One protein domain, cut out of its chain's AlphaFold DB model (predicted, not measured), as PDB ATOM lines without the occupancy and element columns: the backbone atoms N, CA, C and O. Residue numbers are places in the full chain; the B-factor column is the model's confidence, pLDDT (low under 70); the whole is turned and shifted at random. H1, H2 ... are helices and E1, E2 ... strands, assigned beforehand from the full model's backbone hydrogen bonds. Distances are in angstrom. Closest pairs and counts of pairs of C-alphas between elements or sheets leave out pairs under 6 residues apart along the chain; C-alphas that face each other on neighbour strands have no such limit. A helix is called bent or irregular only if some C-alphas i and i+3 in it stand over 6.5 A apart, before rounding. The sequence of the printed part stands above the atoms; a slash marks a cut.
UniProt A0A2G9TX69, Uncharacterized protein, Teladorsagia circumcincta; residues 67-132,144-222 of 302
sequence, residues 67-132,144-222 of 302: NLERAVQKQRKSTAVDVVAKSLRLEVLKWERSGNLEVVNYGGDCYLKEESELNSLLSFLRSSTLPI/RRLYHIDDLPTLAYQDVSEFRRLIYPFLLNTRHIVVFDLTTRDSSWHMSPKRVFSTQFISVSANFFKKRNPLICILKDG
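Overview. This is residues 67 to 132 and 144 to 222 of the 302 residues of an uncharacterized protein of Teladorsagia circumcincta (UniProt A0A2G9TX69). A small sheet of four parallel strands, E1, E4, E5 and E6, has the long helix H1 over one face, while on the other side H2, H4 and H6 run side by side in a curved row, H2 over that face and H6 only grazing the sheet. The hairpin of E2 and E3 sticks out from this body as a two-stranded arm, and the short helices H3 and H5 sit at the N-terminal end of H4. The printed part has 145 residues with six named helices and six named strands, in the order H1 E1 E2 E3 H2 E4 H3 H4 E5 H5 H6 E6, and its class is mixed, helices and strands. The strands of the larger sheet lie in the order E1, E4, E5, E6, and E2 and E3 are antiparallel. The whole is compact, with a radius of gyration of the C-alphas of 16.5 A, and spans 53 by 39 by 31 A.

Along the chain. H1, residues 67 to 87, begins at C-alpha 67 (-48.410, -33.161, 13.749) and is 30.4 A long from first to last C-alpha. E1 is residues 91 to 95, 13.0 A. E2, residues 101 to 106, is 15.2 A long, and E3, residues 109 to 114, is 16.1 A; between them C-alpha 107 lies at (-24.336, -26.918, -21.464). H2, residues 117 to 127, measures 15.1 A. E4 is residues 145 to 149, followed by H3, residues 155 to 158, and H4, residues 160 to 173, 20.0 A long. H4 is irregular, but only just: C-alphas 166 and 169 are 6.7 A apart. E5 is residues 177 to 181, H5 residues 193 to 196, and H6, residues 199 to 212, is 19.9 A long. E6, residues 216 to 219, ends at C-alpha 219 (-31.448, -37.346, 22.302).

Arrangement. In the larger sheet E1 and E6 are the edge strands. E1 and E4 are parallel at 23 degrees, with N 93 and O 146 2.8 A apart, within hydrogen-bond range. E4 and E5 are parallel at 19 degrees, with N 179 and O 147 at 2.7 A. E5 and E6 are parallel at 23 degrees, with N 217 and O 178 at 2.9 A. H1 is on the sheet at a height over the sheet of 9.6 A, over E4 and E5, and runs along the strands at 5 degrees to E4 on the local plane; the closest C-alphas of H1 and E1 are those of Ala 85 and Val 92, 6.6 A. H2, on the opposite face, has a height over the sheet of 9.8 A and is over E1 and E4. H4 is the hub, touching four helices. H2 and H4 only just touch, with 3 pairs of C-alphas within 8 A, the closest Leu 122 and Ile 167 at 7.6 A; they run the same way at a shallow tilt of 7 degrees. H4 and H6 also only just touch, with 3 such pairs, the closest Leu 172 and Phe 208 at 7.3 A, the same way at a shallow tilt of 15 degrees. H3 and H4 touch only at the corner, Ala 156 and Phe 163 being closest at 5.1 A. H3 and H5 touch, with Tyr 157 and Val 196 closest at 6.4 A. H4 and H5 only just touch, with 3 pairs of C-alphas within 8 A, the closest Val 160 and Val 196 at 5.5 A. Two strand-helix-strand units, parallel neighbour strands with helices between, are E4, H3 H4, E5 and E5, H5 H6, E6, each with a right-handed crossover. In the hairpin of E2 and E3, at 146 degrees, N 104 and O 111 are 2.8 A apart; E2 and H2 are apart. Every O i to N i+4 pair is within hydrogen-bond range in H1 and H2, 8 of 10 in H4 and in H6, and H3 and H5 are too short for such a pair.

Size, cuts and confidence. The two C-alphas farthest apart are those of Ser 87 and Gly 107, 53.8 A. Residues 133 to 143 are not printed, and C-alphas 132 and 144 are 12.1 A apart across this cut, in the link from H2 to E4. The link from E5 to H5, 11 residues, is long. The mean pLDDT of the printed part is 76.9; it is under 70 at residues 67, 99, 128 to 132, 183 to 189 and 205 to 222.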
ATOM      1  N   ASN A  67     -49.477 -34.017  14.273       69.25
ATOM      2  CA  ASN A  67     -48.410 -33.161  13.749       69.25
ATOM      3  C   ASN A  67     -48.106 -31.989  14.687       69.25
ATOM      4  O   ASN A  67     -46.934 -31.697  14.929       69.25
ATOM      5  N   LEU A  68     -49.143 -31.377  15.266       72.50
ATOM      6  CA  LEU A  68     -48.984 -30.332  16.274       72.50
ATOM      7  C   LEU A  68     -48.261 -30.862  17.520       72.50
ATOM      8  O   LEU A  68     -47.313 -30.244  17.994       72.50
ATOM      9  N   GLU A  69     -48.640 -32.043  18.015       71.06
ATOM     10  CA  GLU A  69     -47.971 -32.670  19.157       71.06
ATOM     11  C   GLU A  69     -46.488 -32.947  18.867       71.06
ATOM     12  O   GLU A  69     -45.631 -32.644  19.698       71.06
ATOM     13  N   ARG A  70     -46.163 -33.452  17.669       70.44
ATOM     14  CA  ARG A  70     -44.771 -33.653  17.227       70.44
ATOM     15  C   ARG A  70     -43.990 -32.336  17.183       70.44
ATOM     16  O   ARG A  70     -42.852 -32.301  17.644       70.44
ATOM     17  N   ALA A  71     -44.590 -31.260  16.672       72.50
ATOM     18  CA  ALA A  71     -43.961 -29.939  16.629       72.50
ATOM     19  C   ALA A  71     -43.680 -29.400  18.042       72.50
ATOM     20  O   ALA A  71     -42.562 -28.971  18.330       72.50
ATOM     21  N   VAL A  72     -44.649 -29.521  18.956       72.56
ATOM     22  CA  VAL A  72     -44.491 -29.140  20.369       72.56
ATOM     23  C   VAL A  72     -43.409 -29.981  21.053       72.56
ATOM     24  O   VAL A  72     -42.605 -29.455  21.822       72.56
ATOM     25  N   GLN A  73     -43.347 -31.287  20.780       70.50
ATOM     26  CA  GLN A  73     -42.294 -32.154  21.313       70.50
ATOM     27  C   GLN A  73     -40.908 -31.759  20.786       70.50
ATOM     28  O   GLN A  73     -39.978 -31.660  21.587       70.50
ATOM     29  N   LYS A  74     -40.768 -31.479  19.482       73.69
ATOM     30  CA  LYS A  74     -39.513 -30.992  18.884       73.69
ATOM     31  C   LYS A  74     -39.071 -29.674  19.526       73.69
ATOM     32  O   LYS A  74     -37.930 -29.556  19.968       73.69
ATOM     33  N   GLN A  75     -39.992 -28.721  19.680       74.44
ATOM     34  CA  GLN A  75     -39.710 -27.442  20.333       74.44
ATOM     35  C   GLN A  75     -39.201 -27.636  21.768       74.44
ATOM     36  O   GLN A  75     -38.198 -27.039  22.154       74.44
ATOM     37  N   ARG A  76     -39.845 -28.519  22.543       72.81
ATOM     38  CA  ARG A  76     -39.440 -28.814  23.925       72.81
ATOM     39  C   ARG A  76     -38.039 -29.407  24.018       72.81
ATOM     40  O   ARG A  76     -37.289 -28.998  24.897       72.81
ATOM     41  N   LYS A  77     -37.670 -30.338  23.132       71.81
ATOM     42  CA  LYS A  77     -36.317 -30.924  23.114       71.81
ATOM     43  C   LYS A  77     -35.257 -29.870  22.818       71.81
ATOM     44  O   LYS A  77     -34.298 -29.754  23.579       71.81
ATOM     45  N   SER A  78     -35.490 -29.056  21.789       76.44
ATOM     46  CA  SER A  78     -34.587 -27.977  21.382       76.44
ATOM     47  C   SER A  78     -34.391 -26.946  22.502       76.44
ATOM     48  O   SER A  78     -33.264 -26.691  22.922       76.44
ATOM     49  N   THR A  79     -35.489 -26.477  23.115       78.06
ATOM     50  CA  THR A  79     -35.434 -25.561  24.273       78.06
ATOM     51  C   THR A  79     -34.616 -26.149  25.421       78.06
ATOM     52  O   THR A  79     -33.866 -25.453  26.101       78.06
ATOM     53  N   ALA A  80     -34.750 -27.448  25.656       74.81
ATOM     54  CA  ALA A  80     -34.091 -28.088  26.772       74.81
ATOM     55  C   ALA A  80     -32.577 -28.274  26.526       74.81
ATOM     56  O   ALA A  80     -31.787 -28.135  27.464       74.81
ATOM     57  N   VAL A  81     -32.154 -28.486  25.272       78.00
ATOM     58  CA  VAL A  81     -30.740 -28.393  24.861       78.00
ATOM     59  C   VAL A  81     -30.194 -26.989  25.111       78.00
ATOM     60  O   VAL A  81     -29.130 -26.860  25.720       78.00
ATOM     61  N   ASP A  82     -30.935 -25.946  24.731       78.56
ATOM     62  CA  ASP A  82     -30.513 -24.552  24.910       78.56
ATOM     63  C   ASP A  82     -30.348 -24.176  26.387       78.56
ATOM     64  O   ASP A  82     -29.356 -23.550  26.770       78.56
ATOM     65  N   VAL A  83     -31.280 -24.596  27.250       78.44
ATOM     66  CA  VAL A  83     -31.200 -24.359  28.701       78.44
ATOM     67  C   VAL A  83     -29.965 -25.039  29.296       78.44
ATOM     68  O   VAL A  83     -29.210 -24.404  30.038       78.44
ATOM     69  N   VAL A  84     -29.719 -26.310  28.947       77.12
ATOM     70  CA  VAL A  84     -28.529 -27.045  29.405       77.12
ATOM     71  C   VAL A  84     -27.262 -26.346  28.913       77.12
ATOM     72  O   VAL A  84     -26.370 -26.060  29.713       77.12
ATOM     73  N   ALA A  85     -27.190 -26.007  27.627       80.50
ATOM     74  CA  ALA A  85     -26.035 -25.342  27.043       80.50
ATOM     75  C   ALA A  85     -25.748 -23.990  27.709       80.50
ATOM     76  O   ALA A  85     -24.610 -23.726  28.098       80.50
ATOM     77  N   LYS A  86     -26.784 -23.172  27.932       80.88
ATOM     78  CA  LYS A  86     -26.681 -21.879  28.619       80.88
ATOM     79  C   LYS A  86     -26.179 -22.038  30.053       80.88
ATOM     80  O   LYS A  86     -25.289 -21.294  30.466       80.88
ATOM     81  N   SER A  87     -26.690 -23.027  30.791       75.44
ATOM     82  CA  SER A  87     -26.251 -23.315  32.166       75.44
ATOM     83  C   SER A  87     -24.767 -23.706  32.233       75.44
ATOM     84  O   SER A  87     -24.047 -23.287  33.137       75.44
ATOM     85  N   LEU A  88     -24.285 -24.421  31.211       77.75
ATOM     86  CA  LEU A  88     -22.890 -24.834  31.051       77.75
ATOM     87  C   LEU A  88     -22.015 -23.781  30.344       77.75
ATOM     88  O   LEU A  88     -20.843 -24.046  30.071       77.75
ATOM     89  N   ARG A  89     -22.561 -22.590  30.053       83.38
ATOM     90  CA  ARG A  89     -21.895 -21.497  29.315       83.38
ATOM     91  C   ARG A  89     -21.322 -21.947  27.962       83.38
ATOM     92  O   ARG A  89     -20.254 -21.486  27.548       83.38
ATOM     93  N   LEU A  90     -22.023 -22.856  27.289       82.75
ATOM     94  CA  LEU A  90     -21.681 -23.347  25.960       82.75
ATOM     95  C   LEU A  90     -22.266 -22.434  24.879       82.75
ATOM     96  O   LEU A  90     -23.363 -21.901  25.023       82.75
ATOM     97  N   GLU A  91     -21.530 -22.275  23.784       89.31
ATOM     98  CA  GLU A  91     -22.039 -21.675  22.550       89.31
ATOM     99  C   GLU A  91     -22.817 -22.743  21.771       89.31
ATOM    100  O   GLU A  91     -22.231 -23.750  21.370       89.31
ATOM    101  N   VAL A  92     -24.124 -22.547  21.580       89.56
ATOM    102  CA  VAL A  92     -24.951 -23.461  20.782       89.56
ATOM    103  C   VAL A  92     -24.836 -23.083  19.314       89.56
ATOM    104  O   VAL A  92     -25.130 -21.954  18.933       89.56
ATOM    105  N   LEU A  93     -24.427 -24.044  18.494       92.12
ATOM    106  CA  LEU A  93     -24.452 -23.958  17.043       92.12
ATOM    107  C   LEU A  93     -25.489 -24.953  16.553       92.12
ATOM    108  O   LEU A  93     -25.312 -26.162  16.714       92.12
ATOM    109  N   LYS A  94     -26.575 -24.443  15.986       91.56
ATOM    110  CA  LYS A  94     -27.675 -25.263  15.498       91.56
ATOM    111  C   LYS A  94     -27.530 -25.490  13.998       91.56
ATOM    112  O   LYS A  94     -27.335 -24.532  13.254       91.56
ATOM    113  N   TRP A  95     -27.621 -26.743  13.574       92.50
ATOM    114  CA  TRP A  95     -27.793 -27.095  12.174       92.50
ATOM    115  C   TRP A  95     -29.241 -27.473  11.924       92.50
ATOM    116  O   TRP A  95     -29.804 -28.333  12.607       92.50
ATOM    117  N   GLU A  96     -29.814 -26.835  10.918       85.81
ATOM    118  CA  GLU A  96     -31.134 -27.142  10.401       85.81
ATOM    119  C   GLU A  96     -30.985 -27.572   8.945       85.81
ATOM    120  O   GLU A  96     -30.112 -27.082   8.225       85.81
ATOM    121  N   ARG A  97     -31.831 -28.512   8.520       81.31
ATOM    122  CA  ARG A  97     -31.859 -28.990   7.140       81.31
ATOM    123  C   ARG A  97     -32.195 -27.811   6.225       81.31
ATOM    124  O   ARG A  97     -33.322 -27.324   6.231       81.31
ATOM    125  N   SER A  98     -31.212 -27.362   5.455       71.56
ATOM    126  CA  SER A  98     -31.382 -26.303   4.471       71.56
ATOM    127  C   SER A  98     -31.987 -26.881   3.194       71.56
ATOM    128  O   SER A  98     -31.370 -27.730   2.559       71.56
ATOM    129  N   GLY A  99     -33.168 -26.410   2.796       68.19
ATOM    130  CA  GLY A  99     -33.751 -26.688   1.474       68.19
ATOM    131  C   GLY A  99     -33.162 -25.792   0.381       68.19
ATOM    132  O   GLY A  99     -33.900 -25.302  -0.467       68.19
ATOM    133  N   ASN A 100     -31.867 -25.480   0.467       72.69
ATOM    134  CA  ASN A 100     -31.231 -24.542  -0.450       72.69
ATOM    135  C   ASN A 100     -31.156 -25.165  -1.846       72.69
ATOM    136  O   ASN A 100     -30.699 -26.296  -2.013       72.69
ATOM    137  N   LEU A 101     -31.576 -24.392  -2.842       77.12
ATOM    138  CA  LEU A 101     -31.442 -24.731  -4.251       77.12
ATOM    139  C   LEU A 101     -30.248 -23.954  -4.811       77.12
ATOM    140  O   LEU A 101     -30.210 -22.727  -4.726       77.12
ATOM    141  N   GLU A 102     -29.271 -24.664  -5.366       78.00
ATOM    142  CA  GLU A 102     -28.197 -24.082  -6.165       78.00
ATOM    143  C   GLU A 102     -28.618 -24.048  -7.641       78.00
ATOM    144  O   GLU A 102     -29.143 -25.024  -8.175       78.00
ATOM    145  N   VAL A 103     -28.396 -22.919  -8.318       83.31
ATOM    146  CA  VAL A 103     -28.534 -22.846  -9.779       83.31
ATOM    147  C   VAL A 103     -27.236 -23.366 -10.385       83.31
ATOM    148  O   VAL A 103     -26.170 -22.794 -10.153       83.31
ATOM    149  N   VAL A 104     -27.314 -24.452 -11.147       87.00
ATOM    150  CA  VAL A 104     -26.168 -25.061 -11.826       87.00
ATOM    151  C   VAL A 104     -26.345 -24.910 -13.329       87.00
ATOM    152  O   VAL A 104     -27.362 -25.321 -13.884       87.00
ATOM    153  N   ASN A 105     -25.330 -24.340 -13.979       89.25
ATOM    154  CA  ASN A 105     -25.310 -24.163 -15.426       89.25
ATOM    155  C   ASN A 105     -24.594 -25.350 -16.070       89.25
ATOM    156  O   ASN A 105     -23.415 -25.583 -15.791       89.25
ATOM    157  N   TYR A 106     -25.287 -26.089 -16.932       87.50
ATOM    158  CA  TYR A 106     -24.716 -27.219 -17.658       87.50
ATOM    159  C   TYR A 106     -25.099 -27.120 -19.134       87.50
ATOM    160  O   TYR A 106     -26.275 -27.135 -19.475       87.50
ATOM    161  N   GLY A 107     -24.106 -26.975 -20.015       87.31
ATOM    162  CA  GLY A 107     -24.336 -26.918 -21.464       87.31
ATOM    163  C   GLY A 107     -25.078 -25.675 -21.976       87.31
ATOM    164  O   GLY A 107     -25.585 -25.708 -23.088       87.31
ATOM    165  N   GLY A 108     -25.138 -24.587 -21.199       90.19
ATOM    166  CA  GLY A 108     -25.890 -23.372 -21.549       90.19
ATOM    167  C   GLY A 108     -27.277 -23.290 -20.905       90.19
ATOM    168  O   GLY A 108     -27.837 -22.200 -20.833       90.19
ATOM    169  N   ASP A 109     -27.769 -24.393 -20.341       86.50
ATOM    170  CA  ASP A 109     -29.023 -24.439 -19.592       86.50
ATOM    171  C   ASP A 109     -28.787 -24.268 -18.086       86.50
ATOM    172  O   ASP A 109     -27.758 -24.688 -17.547       86.50
ATOM    173  N   CYS A 110     -29.761 -23.664 -17.400       88.56
ATOM    174  CA  CYS A 110     -29.749 -23.446 -15.953       88.56
ATOM    175  C   CYS A 110     -30.726 -24.415 -15.271       88.56
ATOM    176  O   CYS A 110     -31.921 -24.389 -15.566       88.56
ATOM    177  N   TYR A 111     -30.249 -25.214 -14.316       87.62
ATOM    178  CA  TYR A 111     -31.082 -26.134 -13.535       87.62
ATOM    179  C   TYR A 111     -31.003 -25.808 -12.046       87.62
ATOM    180  O   TYR A 111     -29.942 -25.455 -11.535       87.62
ATOM    181  N   LEU A 112     -32.121 -25.966 -11.334       82.12
ATOM    182  CA  LEU A 112     -32.136 -25.936  -9.873       82.12
ATOM    183  C   LEU A 112     -31.724 -27.312  -9.358       82.12
ATOM    184  O   LEU A 112     -32.414 -28.303  -9.587       82.12
ATOM    185  N   LYS A 113     -30.592 -27.371  -8.667       80.56
ATOM    186  CA  LYS A 113     -30.107 -28.565  -7.993       80.56
ATOM    187  C   LYS A 113     -30.220 -28.352  -6.492       80.56
ATOM    188  O   LYS A 113     -29.800 -27.331  -5.965       80.56
ATOM    189  N   GLU A 114     -30.818 -29.308  -5.797       76.44
ATOM    190  CA  GLU A 114     -30.839 -29.282  -4.337       76.44
ATOM    191  C   GLU A 114     -29.418 -29.464  -3.804       76.44
ATOM    192  O   GLU A 114     -28.699 -30.397  -4.188       76.44
ATOM    193  N   GLU A 115     -29.003 -28.561  -2.915       79.56
ATOM    194  CA  GLU A 115     -27.761 -28.731  -2.178       79.56
ATOM    195  C   GLU A 115     -27.852 -30.040  -1.383       79.56
ATOM    196  O   GLU A 115     -28.809 -30.285  -0.647       79.56
ATOM    197  N   SER A 116     -26.837 -30.897  -1.509       87.31
ATOM    198  CA  SER A 116     -26.787 -32.124  -0.718       87.31
ATOM    199  C   SER A 116     -26.799 -31.776   0.772       87.31
ATOM    200  O   SER A 116     -25.852 -31.191   1.298       87.31
ATOM    201  N   GLU A 117     -27.846 -32.205   1.474       89.94
ATOM    202  CA  GLU A 117     -28.008 -32.033   2.924       89.94
ATOM    203  C   GLU A 117     -26.790 -32.507   3.708       89.94
ATOM    204  O   GLU A 117     -26.420 -31.928   4.727       89.94
ATOM    205  N   LEU A 118     -26.148 -33.573   3.226       90.31
ATOM    206  CA  LEU A 118     -24.944 -34.090   3.846       90.31
ATOM    207  C   LEU A 118     -23.765 -33.137   3.660       90.31
ATOM    208  O   LEU A 118     -23.010 -32.925   4.604       90.31
ATOM    209  N   ASN A 119     -23.621 -32.533   2.483       89.81
ATOM    210  CA  ASN A 119     -22.585 -31.532   2.249       89.81
ATOM    211  C   ASN A 119     -22.835 -30.278   3.094       89.81
ATOM    212  O   ASN A 119     -21.891 -29.799   3.718       89.81
ATOM    213  N   SER A 120     -24.086 -29.821   3.210       90.75
ATOM    214  CA  SER A 120     -24.473 -28.729   4.115       90.75
ATOM    215  C   SER A 120     -24.105 -29.051   5.569       90.75
ATOM    216  O   SER A 120     -23.435 -28.256   6.234       90.75
ATOM    217  N   LEU A 121     -24.423 -30.259   6.054       92.00
ATOM    218  CA  LEU A 121     -24.033 -30.701   7.396       92.00
ATOM    219  C   LEU A 121     -22.508 -30.744   7.568       92.00
ATOM    220  O   LEU A 121     -21.982 -30.258   8.567       92.00
ATOM    221  N   LEU A 122     -21.767 -31.305   6.612       91.00
ATOM    222  CA  LEU A 122     -20.306 -31.380   6.685       91.00
ATOM    223  C   LEU A 122     -19.663 -29.988   6.662       91.00
ATOM    224  O   LEU A 122     -18.724 -29.736   7.417       91.00
ATOM    225  N   SER A 123     -20.175 -29.080   5.834       89.81
ATOM    226  CA  SER A 123     -19.753 -27.679   5.775       89.81
ATOM    227  C   SER A 123     -20.046 -26.956   7.082       89.81
ATOM    228  O   SER A 123     -19.172 -26.261   7.603       89.81
ATOM    229  N   PHE A 124     -21.219 -27.178   7.676       91.31
ATOM    230  CA  PHE A 124     -21.553 -26.675   9.004       91.31
ATOM    231  C   PHE A 124     -20.546 -27.160  10.048       91.31
ATOM    232  O   PHE A 124     -19.911 -26.336  10.694       91.31
ATOM    233  N   LEU A 125     -20.307 -28.472  10.138       89.50
ATOM    234  CA  LEU A 125     -19.378 -29.055  11.110       89.50
ATOM    235  C   LEU A 125     -17.929 -28.579  10.911       89.50
ATOM    236  O   LEU A 125     -17.184 -28.450  11.881       89.50
ATOM    237  N   ARG A 126     -17.507 -28.310   9.669       86.44
ATOM    238  CA  ARG A 126     -16.157 -27.813   9.348       86.44
ATOM    239  C   ARG A 126     -16.005 -26.317   9.610       86.44
ATOM    240  O   ARG A 126     -15.028 -25.915  10.237       86.44
ATOM    241  N   SER A 127     -16.948 -25.496   9.155       79.69
ATOM    242  CA  SER A 127     -16.900 -24.028   9.287       79.69
ATOM    243  C   SER A 127     -16.828 -23.592  10.751       79.69
ATOM    244  O   SER A 127     -16.106 -22.666  11.117       79.69
ATOM    245  N   SER A 128     -17.471 -24.358  11.619       65.12
ATOM    246  CA  SER A 128     -17.479 -24.171  13.056       65.12
ATOM    247  C   SER A 128     -16.253 -24.736  13.781       65.12
ATOM    248  O   SER A 128     -16.177 -24.641  15.002       65.12
ATOM    249  N   THR A 129     -15.268 -25.312  13.085       64.19
ATOM    250  CA  THR A 129     -13.953 -25.631  13.681       64.19
ATOM    251  C   THR A 129     -12.948 -24.498  13.528       64.19
ATOM    252  O   THR A 129     -11.904 -24.514  14.181       64.19
ATOM    253  N   LEU A 130     -13.270 -23.476  12.727       59.38
ATOM    254  CA  LEU A 130     -12.399 -22.322  12.581       59.38
ATOM    255  C   LEU A 130     -12.419 -21.480  13.871       59.38
ATOM    256  O   LEU A 130     -13.482 -21.282  14.484       59.38
ATOM    257  N   PRO A 131     -11.250 -20.985  14.324       57.28
ATOM    258  CA  PRO A 131     -11.204 -20.010  15.399       57.28
ATOM    259  C   PRO A 131     -12.008 -18.792  14.944       57.28
ATOM    260  O   PRO A 131     -11.725 -18.221  13.890       57.28
ATOM    261  N   ILE A 132     -13.035 -18.415  15.717       59.12
ATOM    262  CA  ILE A 132     -13.783 -17.182  15.450       59.12
ATOM    263  C   ILE A 132     -12.747 -16.065  15.494       59.12
ATOM    264  O   ILE A 132     -12.187 -15.775  16.553       59.12
ATOM    265  N   ARG A 144     -16.638 -23.239  24.984       81.38
ATOM    266  CA  ARG A 144     -16.884 -24.593  24.482       81.38
ATOM    267  C   ARG A 144     -18.174 -24.564  23.657       81.38
ATOM    268  O   ARG A 144     -19.153 -23.958  24.077       81.38
ATOM    269  N   ARG A 145     -18.163 -25.211  22.494       86.56
ATOM    270  CA  ARG A 145     -19.317 -25.291  21.590       86.56
ATOM    271  C   ARG A 145     -20.146 -26.548  21.834       86.56
ATOM    272  O   ARG A 145     -19.595 -27.597  22.191       86.56
ATOM    273  N   LEU A 146     -21.445 -26.421  21.607       88.94
ATOM    274  CA  LEU A 146     -22.409 -27.504  21.498       88.94
ATOM    275  C   LEU A 146     -23.035 -27.440  20.106       88.94
ATOM    276  O   LEU A 146     -23.695 -26.465  19.765       88.94
ATOM    277  N   TYR A 147     -22.822 -28.478  19.312       89.88
ATOM    278  CA  TYR A 147     -23.480 -28.670  18.029       89.88
ATOM    279  C   TYR A 147     -24.829 -29.316  18.259       89.88
ATOM    280  O   TYR A 147     -24.881 -30.402  18.828       89.88
ATOM    281  N   HIS A 148     -25.896 -28.669  17.823       90.00
ATOM    282  CA  HIS A 148     -27.242 -29.202  17.899       90.00
ATOM    283  C   HIS A 148     -27.743 -29.514  16.489       90.00
ATOM    284  O   HIS A 148     -27.877 -28.615  15.665       90.00
ATOM    285  N   ILE A 149     -27.948 -30.796  16.197       89.69
ATOM    286  CA  ILE A 149     -28.355 -31.314  14.890       89.69
ATOM    287  C   ILE A 149     -29.782 -31.838  15.052       89.69
ATOM    288  O   ILE A 149     -29.978 -32.918  15.609       89.69
ATOM    289  N   ASP A 150     -30.752 -31.038  14.605       82.06
ATOM    290  CA  ASP A 150     -32.193 -31.249  14.834       82.06
ATOM    291  C   ASP A 150     -32.794 -32.411  14.026       82.06
ATOM    292  O   ASP A 150     -33.851 -32.925  14.378       82.06
ATOM    293  N   ASP A 151     -32.177 -32.758  12.898       83.50
ATOM    294  CA  ASP A 151     -32.588 -33.834  11.998       83.50
ATOM    295  C   ASP A 151     -31.346 -34.349  11.256       83.50
ATOM    296  O   ASP A 151     -30.341 -33.645  11.143       83.50
ATOM    297  N   LEU A 152     -31.380 -35.585  10.755       87.06
ATOM    298  CA  LEU A 152     -30.290 -36.110   9.928       87.06
ATOM    299  C   LEU A 152     -30.571 -35.893   8.437       87.06
ATOM    300  O   LEU A 152     -31.734 -35.952   8.029       87.06
ATOM    301  N   PRO A 153     -29.516 -35.745   7.610       89.50
ATOM    302  CA  PRO A 153     -29.635 -35.834   6.162       89.50
ATOM    303  C   PRO A 153     -30.335 -37.125   5.747       89.50
ATOM    304  O   PRO A 153     -30.090 -38.183   6.332       89.50
ATOM    305  N   THR A 154     -31.136 -37.070   4.689       87.25
ATOM    306  CA  THR A 154     -31.853 -38.248   4.170       87.25
ATOM    307  C   THR A 154     -30.889 -39.396   3.834       87.25
ATOM    308  O   THR A 154     -31.168 -40.561   4.140       87.25
ATOM    309  N   LEU A 155     -29.694 -39.061   3.324       88.19
ATOM    310  CA  LEU A 155     -28.633 -40.031   3.038       88.19
ATOM    311  C   LEU A 155     -28.224 -40.848   4.273       88.19
ATOM    312  O   LEU A 155     -27.874 -42.013   4.135       88.19
ATOM    313  N   ALA A 156     -28.339 -40.293   5.486       89.62
ATOM    314  CA  ALA A 156     -28.009 -41.006   6.720       89.62
ATOM    315  C   ALA A 156     -28.826 -42.289   6.910       89.62
ATOM    316  O   ALA A 156     -28.356 -43.227   7.552       89.62
ATOM    317  N   TYR A 157     -30.039 -42.330   6.357       88.50
ATOM    318  CA  TYR A 157     -30.945 -43.472   6.439       88.50
ATOM    319  C   TYR A 157     -30.903 -44.370   5.196       88.50
ATOM    320  O   TYR A 157     -31.178 -45.571   5.311       88.50
ATOM    321  N   GLN A 158     -30.574 -43.797   4.034       90.00
ATOM    322  CA  GLN A 158     -30.416 -44.518   2.767       90.00
ATOM    323  C   GLN A 158     -29.103 -45.309   2.750       90.00
ATOM    324  O   GLN A 158     -29.130 -46.525   2.580       90.00
ATOM    325  N   ASP A 159     -27.985 -44.640   3.034       93.06
ATOM    326  CA  ASP A 159     -26.652 -45.232   3.111       93.06
ATOM    327  C   ASP A 159     -25.987 -44.894   4.452       93.06
ATOM    328  O   ASP A 159     -25.221 -43.940   4.626       93.06
ATOM    329  N   VAL A 160     -26.309 -45.725   5.445       91.00
ATOM    330  CA  VAL A 160     -25.775 -45.612   6.807       91.00
ATOM    331  C   VAL A 160     -24.249 -45.729   6.825       91.00
ATOM    332  O   VAL A 160     -23.596 -45.088   7.653       91.00
ATOM    333  N   SER A 161     -23.679 -46.573   5.964       92.50
ATOM    334  CA  SER A 161     -22.242 -46.838   5.932       92.50
ATOM    335  C   SER A 161     -21.492 -45.610   5.443       92.50
ATOM    336  O   SER A 161     -20.558 -45.166   6.113       92.50
ATOM    337  N   GLU A 162     -21.955 -45.014   4.346       93.38
ATOM    338  CA  GLU A 162     -21.372 -43.801   3.786       93.38
ATOM    339  C   GLU A 162     -21.520 -42.609   4.736       93.38
ATOM    340  O   GLU A 162     -20.543 -41.921   5.046       93.38
ATOM    341  N   PHE A 163     -22.708 -42.418   5.317       93.25
ATOM    342  CA  PHE A 163     -22.922 -41.375   6.318       93.25
ATOM    343  C   PHE A 163     -21.978 -41.519   7.516       93.25
ATOM    344  O   PHE A 163     -21.343 -40.547   7.939       93.25
ATOM    345  N   ARG A 164     -21.836 -42.736   8.059       90.31
ATOM    346  CA  ARG A 164     -20.892 -43.003   9.153       90.31
ATOM    347  C   ARG A 164     -19.462 -42.735   8.716       90.31
ATOM    348  O   ARG A 164     -18.746 -42.076   9.460       90.31
ATOM    349  N   ARG A 165     -19.047 -43.192   7.534       93.00
ATOM    350  CA  ARG A 165     -17.697 -42.964   6.997       93.00
ATOM    351  C   ARG A 165     -17.354 -41.474   6.945       93.00
ATOM    352  O   ARG A 165     -16.233 -41.100   7.278       93.00
ATOM    353  N   LEU A 166     -18.321 -40.630   6.589       91.88
ATOM    354  CA  LEU A 166     -18.142 -39.182   6.462       91.88
ATOM    355  C   LEU A 166     -18.187 -38.436   7.804       91.88
ATOM    356  O   LEU A 166     -17.375 -37.542   8.041       91.88
ATOM    357  N   ILE A 167     -19.098 -38.807   8.704       89.38
ATOM    358  CA  ILE A 167     -19.291 -38.111   9.987       89.38
ATOM    359  C   ILE A 167     -18.315 -38.592  11.065       89.38
ATOM    360  O   ILE A 167     -17.894 -37.815  11.924       89.38
ATOM    361  N   TYR A 168     -17.914 -39.862  11.034       86.69
ATOM    362  CA  TYR A 168     -17.087 -40.467  12.074       86.69
ATOM    363  C   TYR A 168     -15.731 -39.766  12.278       86.69
ATOM    364  O   TYR A 168     -15.403 -39.483  13.431       86.69
ATOM    365  N   PRO A 169     -14.969 -39.371  11.236       86.94
ATOM    366  CA  PRO A 169     -13.733 -38.606  11.418       86.94
ATOM    367  C   PRO A 169     -13.944 -37.276  12.147       86.94
ATOM    368  O   PRO A 169     -13.117 -36.892  12.973       86.94
ATOM    369  N   PHE A 170     -15.057 -36.579  11.884       85.56
ATOM    370  CA  PHE A 170     -15.391 -35.355  12.610       85.56
ATOM    371  C   PHE A 170     -15.681 -35.659  14.078       85.56
ATOM    372  O   PHE A 170     -15.104 -35.032  14.967       85.56
ATOM    373  N   LEU A 171     -16.526 -36.660  14.329       83.25
ATOM    374  CA  LEU A 171     -16.872 -37.081  15.679       83.25
ATOM    375  C   LEU A 171     -15.622 -37.458  16.480       83.25
ATOM    376  O   LEU A 171     -15.490 -37.014  17.607       83.25
ATOM    377  N   LEU A 172     -14.668 -38.198  15.912       80.44
ATOM    378  CA  LEU A 172     -13.447 -38.608  16.618       80.44
ATOM    379  C   LEU A 172     -12.483 -37.458  16.957       80.44
ATOM    380  O   LEU A 172     -11.675 -37.585  17.886       80.44
ATOM    381  N   ASN A 173     -12.522 -36.373  16.184       81.31
ATOM    382  CA  ASN A 173     -11.548 -35.284  16.269       81.31
ATOM    383  C   ASN A 173     -12.102 -34.019  16.932       81.31
ATOM    384  O   ASN A 173     -11.327 -33.215  17.454       81.31
ATOM    385  N   THR A 174     -13.423 -33.830  16.943       79.69
ATOM    386  CA  THR A 174     -14.051 -32.682  17.601       79.69
ATOM    387  C   THR A 174     -13.832 -32.748  19.107       79.69
ATOM    388  O   THR A 174     -13.961 -33.810  19.689       79.69
ATOM    389  N   ARG A 175     -13.513 -31.624  19.762       79.25
ATOM    390  CA  ARG A 175     -13.463 -31.505  21.240       79.25
ATOM    391  C   ARG A 175     -14.764 -30.948  21.826       79.25
ATOM    392  O   ARG A 175     -14.835 -30.627  23.011       79.25
ATOM    393  N   HIS A 176     -15.757 -30.754  20.972       84.12
ATOM    394  CA  HIS A 176     -17.021 -30.115  21.292       84.12
ATOM    395  C   HIS A 176     -18.102 -31.157  21.566       84.12
ATOM    396  O   HIS A 176     -17.938 -32.341  21.266       84.12
ATOM    397  N   ILE A 177     -19.208 -30.707  22.151       83.56
ATOM    398  CA  ILE A 177     -20.375 -31.563  22.362       83.56
ATOM    399  C   ILE A 177     -21.161 -31.607  21.056       83.56
ATOM    400  O   ILE A 177     -21.372 -30.564  20.446       83.56
ATOM    401  N   VAL A 178     -21.585 -32.792  20.627       86.06
ATOM    402  CA  VAL A 178     -22.476 -32.962  19.475       86.06
ATOM    403  C   VAL A 178     -23.750 -33.638  19.952       86.06
ATOM    404  O   VAL A 178     -23.714 -34.741  20.495       86.06
ATOM    405  N   VAL A 179     -24.873 -32.963  19.764       86.38
ATOM    406  CA  VAL A 179     -26.209 -33.424  20.111       86.38
ATOM    407  C   VAL A 179     -26.957 -33.709  18.821       86.38
ATOM    408  O   VAL A 179     -27.220 -32.796  18.046       86.38
ATOM    409  N   PHE A 180     -27.305 -34.973  18.605       84.62
ATOM    410  CA  PHE A 180     -28.246 -35.368  17.565       84.62
ATOM    411  C   PHE A 180     -29.631 -35.477  18.207       84.62
ATOM    412  O   PHE A 180     -29.861 -36.403  18.995       84.62
ATOM    413  N   ASP A 181     -30.527 -34.537  17.909       79.56
ATOM    414  CA  ASP A 181     -31.940 -34.639  18.275       79.56
ATOM    415  C   ASP A 181     -32.646 -35.462  17.206       79.56
ATOM    416  O   ASP A 181     -32.948 -35.009  16.111       79.56
ATOM    417  N   LEU A 182     -32.834 -36.744  17.497       74.50
ATOM    418  CA  LEU A 182     -33.414 -37.672  16.544       74.50
ATOM    419  C   LEU A 182     -34.866 -37.853  16.933       74.50
ATOM    420  O   LEU A 182     -35.213 -38.760  17.698       74.50
ATOM    421  N   THR A 183     -35.726 -36.981  16.411       66.12
ATOM    422  CA  THR A 183     -37.158 -37.259  16.454       66.12
ATOM    423  C   THR A 183     -37.409 -38.553  15.684       66.12
ATOM    424  O   THR A 183     -36.896 -38.761  14.584       66.12
ATOM    425  N   THR A 184     -38.150 -39.487  16.282       58.84
ATOM    426  CA  THR A 184     -38.611 -40.679  15.569       58.84
ATOM    427  C   THR A 184     -39.709 -40.240  14.605       58.84
ATOM    428  O   THR A 184     -40.905 -40.401  14.851       58.84
ATOM    429  N   ARG A 185     -39.296 -39.591  13.512       54.75
ATOM    430  CA  ARG A 185     -40.174 -39.297  12.395       54.75
ATOM    431  C   ARG A 185     -40.463 -40.623  11.708       54.75
ATOM    432  O   ARG A 185     -39.689 -41.159  10.926       54.75
ATOM    433  N   ASP A 186     -41.604 -41.143  12.130       50.34
ATOM    434  CA  ASP A 186     -42.380 -42.193  11.508       50.34
ATOM    435  C   ASP A 186     -42.004 -43.618  11.897       50.34
ATOM    436  O   ASP A 186     -40.857 -44.008  12.085       50.34
ATOM    437  N   SER A 187     -43.059 -44.412  12.023       52.69
ATOM    438  CA  SER A 187     -43.104 -45.832  12.362       52.69
ATOM    439  C   SER A 187     -42.343 -46.729  11.376       52.69
ATOM    440  O   SER A 187     -42.455 -47.949  11.448       52.69
ATOM    441  N   SER A 188     -41.600 -46.142  10.434       62.81
ATOM    442  CA  SER A 188     -40.848 -46.865   9.427       62.81
ATOM    443  C   SER A 188     -39.509 -47.308  10.009       62.81
ATOM    444  O   SER A 188     -38.691 -46.517  10.482       62.81
ATOM    445  N   TRP A 189     -39.259 -48.613   9.950       67.44
ATOM    446  CA  TRP A 189     -37.954 -49.179  10.281       67.44
ATOM    447  C   TRP A 189     -36.817 -48.500   9.492       67.44
ATOM    448  O   TRP A 189     -35.724 -48.294  10.020       67.44
ATOM    449  N   HIS A 190     -37.103 -48.083   8.256       73.81
ATOM    450  CA  HIS A 190     -36.165 -47.455   7.332       73.81
ATOM    451  C   HIS A 190     -35.612 -46.116   7.845       73.81
ATOM    452  O   HIS A 190     -34.405 -45.903   7.747       73.81
ATOM    453  N   MET A 191     -36.430 -45.280   8.491       75.56
ATOM    454  CA  MET A 191     -35.995 -44.002   9.085       75.56
ATOM    455  C   MET A 191     -35.624 -44.128  10.571       75.56
ATOM    456  O   MET A 191     -35.516 -43.144  11.302       75.56
ATOM    457  N   SER A 192     -35.398 -45.354  11.054       79.12
ATOM    458  CA  SER A 192     -35.034 -45.582  12.448       79.12
ATOM    459  C   SER A 192     -33.623 -45.062  12.739       79.12
ATOM    460  O   SER A 192     -32.640 -45.606  12.221       79.12
ATOM    461  N   PRO A 193     -33.447 -44.126  13.689       77.25
ATOM    462  CA  PRO A 193     -32.114 -43.675  14.059       77.25
ATOM    463  C   PRO A 193     -31.304 -44.750  14.803       77.25
ATOM    464  O   PRO A 193     -30.154 -44.521  15.162       77.25
ATOM    465  N   LYS A 194     -31.887 -45.924  15.107       79.62
ATOM    466  CA  LYS A 194     -31.133 -47.098  15.592       79.62
ATOM    467  C   LYS A 194     -30.316 -47.753  14.472       79.62
ATOM    468  O   LYS A 194     -29.291 -48.357  14.769       79.62
ATOM    469  N   ARG A 195     -30.745 -47.613  13.208       84.12
ATOM    470  CA  ARG A 195     -29.962 -48.046  12.042       84.12
ATOM    471  C   ARG A 195     -28.724 -47.174  11.904       84.12
ATOM    472  O   ARG A 195     -27.620 -47.703  11.845       84.12
ATOM    473  N   VAL A 196     -28.902 -45.852  11.969       84.12
ATOM    474  CA  VAL A 196     -27.804 -44.881  11.835       84.12
ATOM    475  C   VAL A 196     -26.837 -44.948  13.012       84.12
ATOM    476  O   VAL A 196     -25.634 -45.082  12.813       84.12
ATOM    477  N   PHE A 197     -27.344 -44.977  14.245       82.69
ATOM    478  CA  PHE A 197     -26.533 -45.074  15.457       82.69
ATOM    479  C   PHE A 197     -26.800 -46.399  16.175       82.69
ATOM    480  O   PHE A 197     -27.589 -46.465  17.123       82.69
ATOM    481  N   SER A 198     -26.160 -47.471  15.701       80.69
ATOM    482  CA  SER A 198     -26.269 -48.786  16.335       80.69
ATOM    483  C   SER A 198     -25.581 -48.795  17.703       80.69
ATOM    484  O   SER A 198     -24.675 -48.002  17.966       80.69
ATOM    485  N   THR A 199     -25.959 -49.732  18.575       77.06
ATOM    486  CA  THR A 199     -25.294 -49.921  19.876       77.06
ATOM    487  C   THR A 199     -23.790 -50.141  19.715       77.06
ATOM    488  O   THR A 199     -23.009 -49.608  20.498       77.06
ATOM    489  N   GLN A 200     -23.373 -50.871  18.675       77.75
ATOM    490  CA  GLN A 200     -21.963 -51.082  18.355       77.75
ATOM    491  C   GLN A 200     -21.276 -49.772  17.965       77.75
ATOM    492  O   GLN A 200     -20.232 -49.456  18.526       77.75
ATOM    493  N   PHE A 201     -21.883 -48.983  17.072       76.69
ATOM    494  CA  PHE A 201     -21.349 -47.678  16.682       76.69
ATOM    495  C   PHE A 201     -21.189 -46.771  17.905       76.69
ATOM    496  O   PHE A 201     -20.104 -46.258  18.156       76.69
ATOM    497  N   ILE A 202     -22.236 -46.663  18.729       73.25
ATOM    498  CA  ILE A 202     -22.224 -45.867  19.960       73.25
ATOM    499  C   ILE A 202     -21.159 -46.369  20.939       73.25
ATOM    500  O   ILE A 202     -20.467 -45.555  21.542       73.25
ATOM    501  N   SER A 203     -21.007 -47.682  21.110       70.38
ATOM    502  CA  SER A 203     -20.027 -48.275  22.027       70.38
ATOM    503  C   SER A 203     -18.588 -48.000  21.586       70.38
ATOM    504  O   SER A 203     -17.769 -47.548  22.388       70.38
ATOM    505  N   VAL A 204     -18.290 -48.204  20.298       70.75
ATOM    506  CA  VAL A 204     -16.971 -47.926  19.710       70.75
ATOM    507  C   VAL A 204     -16.645 -46.440  19.838       70.75
ATOM    508  O   VAL A 204     -15.595 -46.079  20.370       70.75
ATOM    509  N   SER A 205     -17.595 -45.585  19.458       66.00
ATOM    510  CA  SER A 205     -17.534 -44.143  19.663       66.00
ATOM    511  C   SER A 205     -17.254 -43.797  21.128       66.00
ATOM    512  O   SER A 205     -16.265 -43.135  21.425       66.00
ATOM    513  N   ALA A 206     -18.064 -44.279  22.072       62.66
ATOM    514  CA  ALA A 206     -17.946 -43.957  23.493       62.66
ATOM    515  C   ALA A 206     -16.598 -44.391  24.092       62.66
ATOM    516  O   ALA A 206     -16.012 -43.660  24.890       62.66
ATOM    517  N   ASN A 207     -16.078 -45.555  23.699       56.22
ATOM    518  CA  ASN A 207     -14.767 -46.023  24.150       56.22
ATOM    519  C   ASN A 207     -13.625 -45.146  23.628       56.22
ATOM    520  O   ASN A 207     -12.661 -44.909  24.357       56.22
ATOM    521  N   PHE A 208     -13.756 -44.607  22.418       51.12
ATOM    522  CA  PHE A 208     -12.822 -43.615  21.901       51.12
ATOM    523  C   PHE A 208     -12.956 -42.273  22.639       51.12
ATOM    524  O   PHE A 208     -11.960 -41.657  23.026       51.12
ATOM    525  N   PHE A 209     -14.191 -41.853  22.925       49.03
ATOM    526  CA  PHE A 209     -14.494 -40.593  23.604       49.03
ATOM    527  C   PHE A 209     -14.015 -40.526  25.050       49.03
ATOM    528  O   PHE A 209     -13.542 -39.469  25.476       49.03
ATOM    529  N   LYS A 210     -14.005 -41.660  25.766       53.22
ATOM    530  CA  LYS A 210     -13.389 -41.776  27.102       53.22
ATOM    531  C   LYS A 210     -11.942 -41.268  27.140       53.22
ATOM    532  O   LYS A 210     -11.503 -40.802  28.186       53.22
ATOM    533  N   LYS A 211     -11.210 -41.339  26.020       47.56
ATOM    534  CA  LYS A 211      -9.811 -40.892  25.933       47.56
ATOM    535  C   LYS A 211      -9.646 -39.416  25.554       47.56
ATOM    536  O   LYS A 211      -8.578 -38.868  25.803       47.56
ATOM    537  N   ARG A 212     -10.644 -38.765  24.936       40.62
ATOM    538  CA  ARG A 212     -10.469 -37.427  24.322       40.62
ATOM    539  C   ARG A 212     -11.378 -36.310  24.855       40.62
ATOM    540  O   ARG A 212     -11.131 -35.160  24.502       40.62
ATOM    541  N   ASN A 213     -12.397 -36.604  25.675       43.97
ATOM    542  CA  ASN A 213     -13.418 -35.665  26.207       43.97
ATOM    543  C   ASN A 213     -14.558 -35.114  25.291       43.97
ATOM    544  O   ASN A 213     -15.280 -34.235  25.763       43.97
ATOM    545  N   PRO A 214     -14.817 -35.568  24.049       45.62
ATOM    546  CA  PRO A 214     -16.042 -35.197  23.332       45.62
ATOM    547  C   PRO A 214     -17.249 -35.987  23.845       45.62
ATOM    548  O   PRO A 214     -17.155 -37.187  24.104       45.62
ATOM    549  N   LEU A 215     -18.397 -35.324  23.964       50.34
ATOM    550  CA  LEU A 215     -19.679 -35.957  24.274       50.34
ATOM    551  C   LEU A 215     -20.528 -35.988  23.007       50.34
ATOM    552  O   LEU A 215     -20.888 -34.937  22.481       50.34
ATOM    553  N   ILE A 216     -20.874 -37.188  22.548       53.09
ATOM    554  CA  ILE A 216     -22.004 -37.370  21.639       53.09
ATOM    555  C   ILE A 216     -23.224 -37.632  22.507       53.09
ATOM    556  O   ILE A 216     -23.261 -38.636  23.215       53.09
ATOM    557  N   CYS A 217     -24.224 -36.767  22.439       55.84
ATOM    558  CA  CYS A 217     -25.527 -37.021  23.029       55.84
ATOM    559  C   CYS A 217     -26.493 -37.358  21.896       55.84
ATOM    560  O   CYS A 217     -26.705 -36.559  20.991       55.84
ATOM    561  N   ILE A 218     -27.081 -38.549  21.933       52.41
ATOM    562  CA  ILE A 218     -28.198 -38.879  21.050       52.41
ATOM    563  C   ILE A 218     -29.455 -38.690  21.886       52.41
ATOM    564  O   ILE A 218     -29.754 -39.520  22.748       52.41
ATOM    565  N   LEU A 219     -30.163 -37.582  21.664       47.41
ATOM    566  CA  LEU A 219     -31.448 -37.346  22.302       47.41
ATOM    567  C   LEU A 219     -32.498 -38.141  21.530       47.41
ATOM    568  O   LEU A 219     -32.915 -37.788  20.430       47.41
ATOM    569  N   LYS A 220     -32.886 -39.270  22.116       47.00
ATOM    570  CA  LYS A 220     -34.127 -39.975  21.791       47.00
ATOM    571  C   LYS A 220     -35.100 -39.761  22.937       47.00
ATOM    572  O   LYS A 220     -34.693 -39.389  24.033       47.00
ATOM    573  N   ASP A 221     -36.377 -39.981  22.668       39.72
ATOM    574  CA  ASP A 221     -37.464 -39.773  23.621       39.72
ATOM    575  C   ASP A 221     -37.148 -40.402  25.004       39.72
ATOM    576  O   ASP A 221     -37.115 -41.623  25.164       39.72
ATOM    577  N   GLY A 222     -36.874 -39.550  26.008       41.72
ATOM    578  CA  GLY A 222     -36.649 -39.922  27.415       41.72
ATOM    579  C   GLY A 222     -35.201 -39.809  27.933       41.72
ATOM    580  O   GLY A 222     -34.249 -40.259  27.306       41.72
TER     581      GLY A 222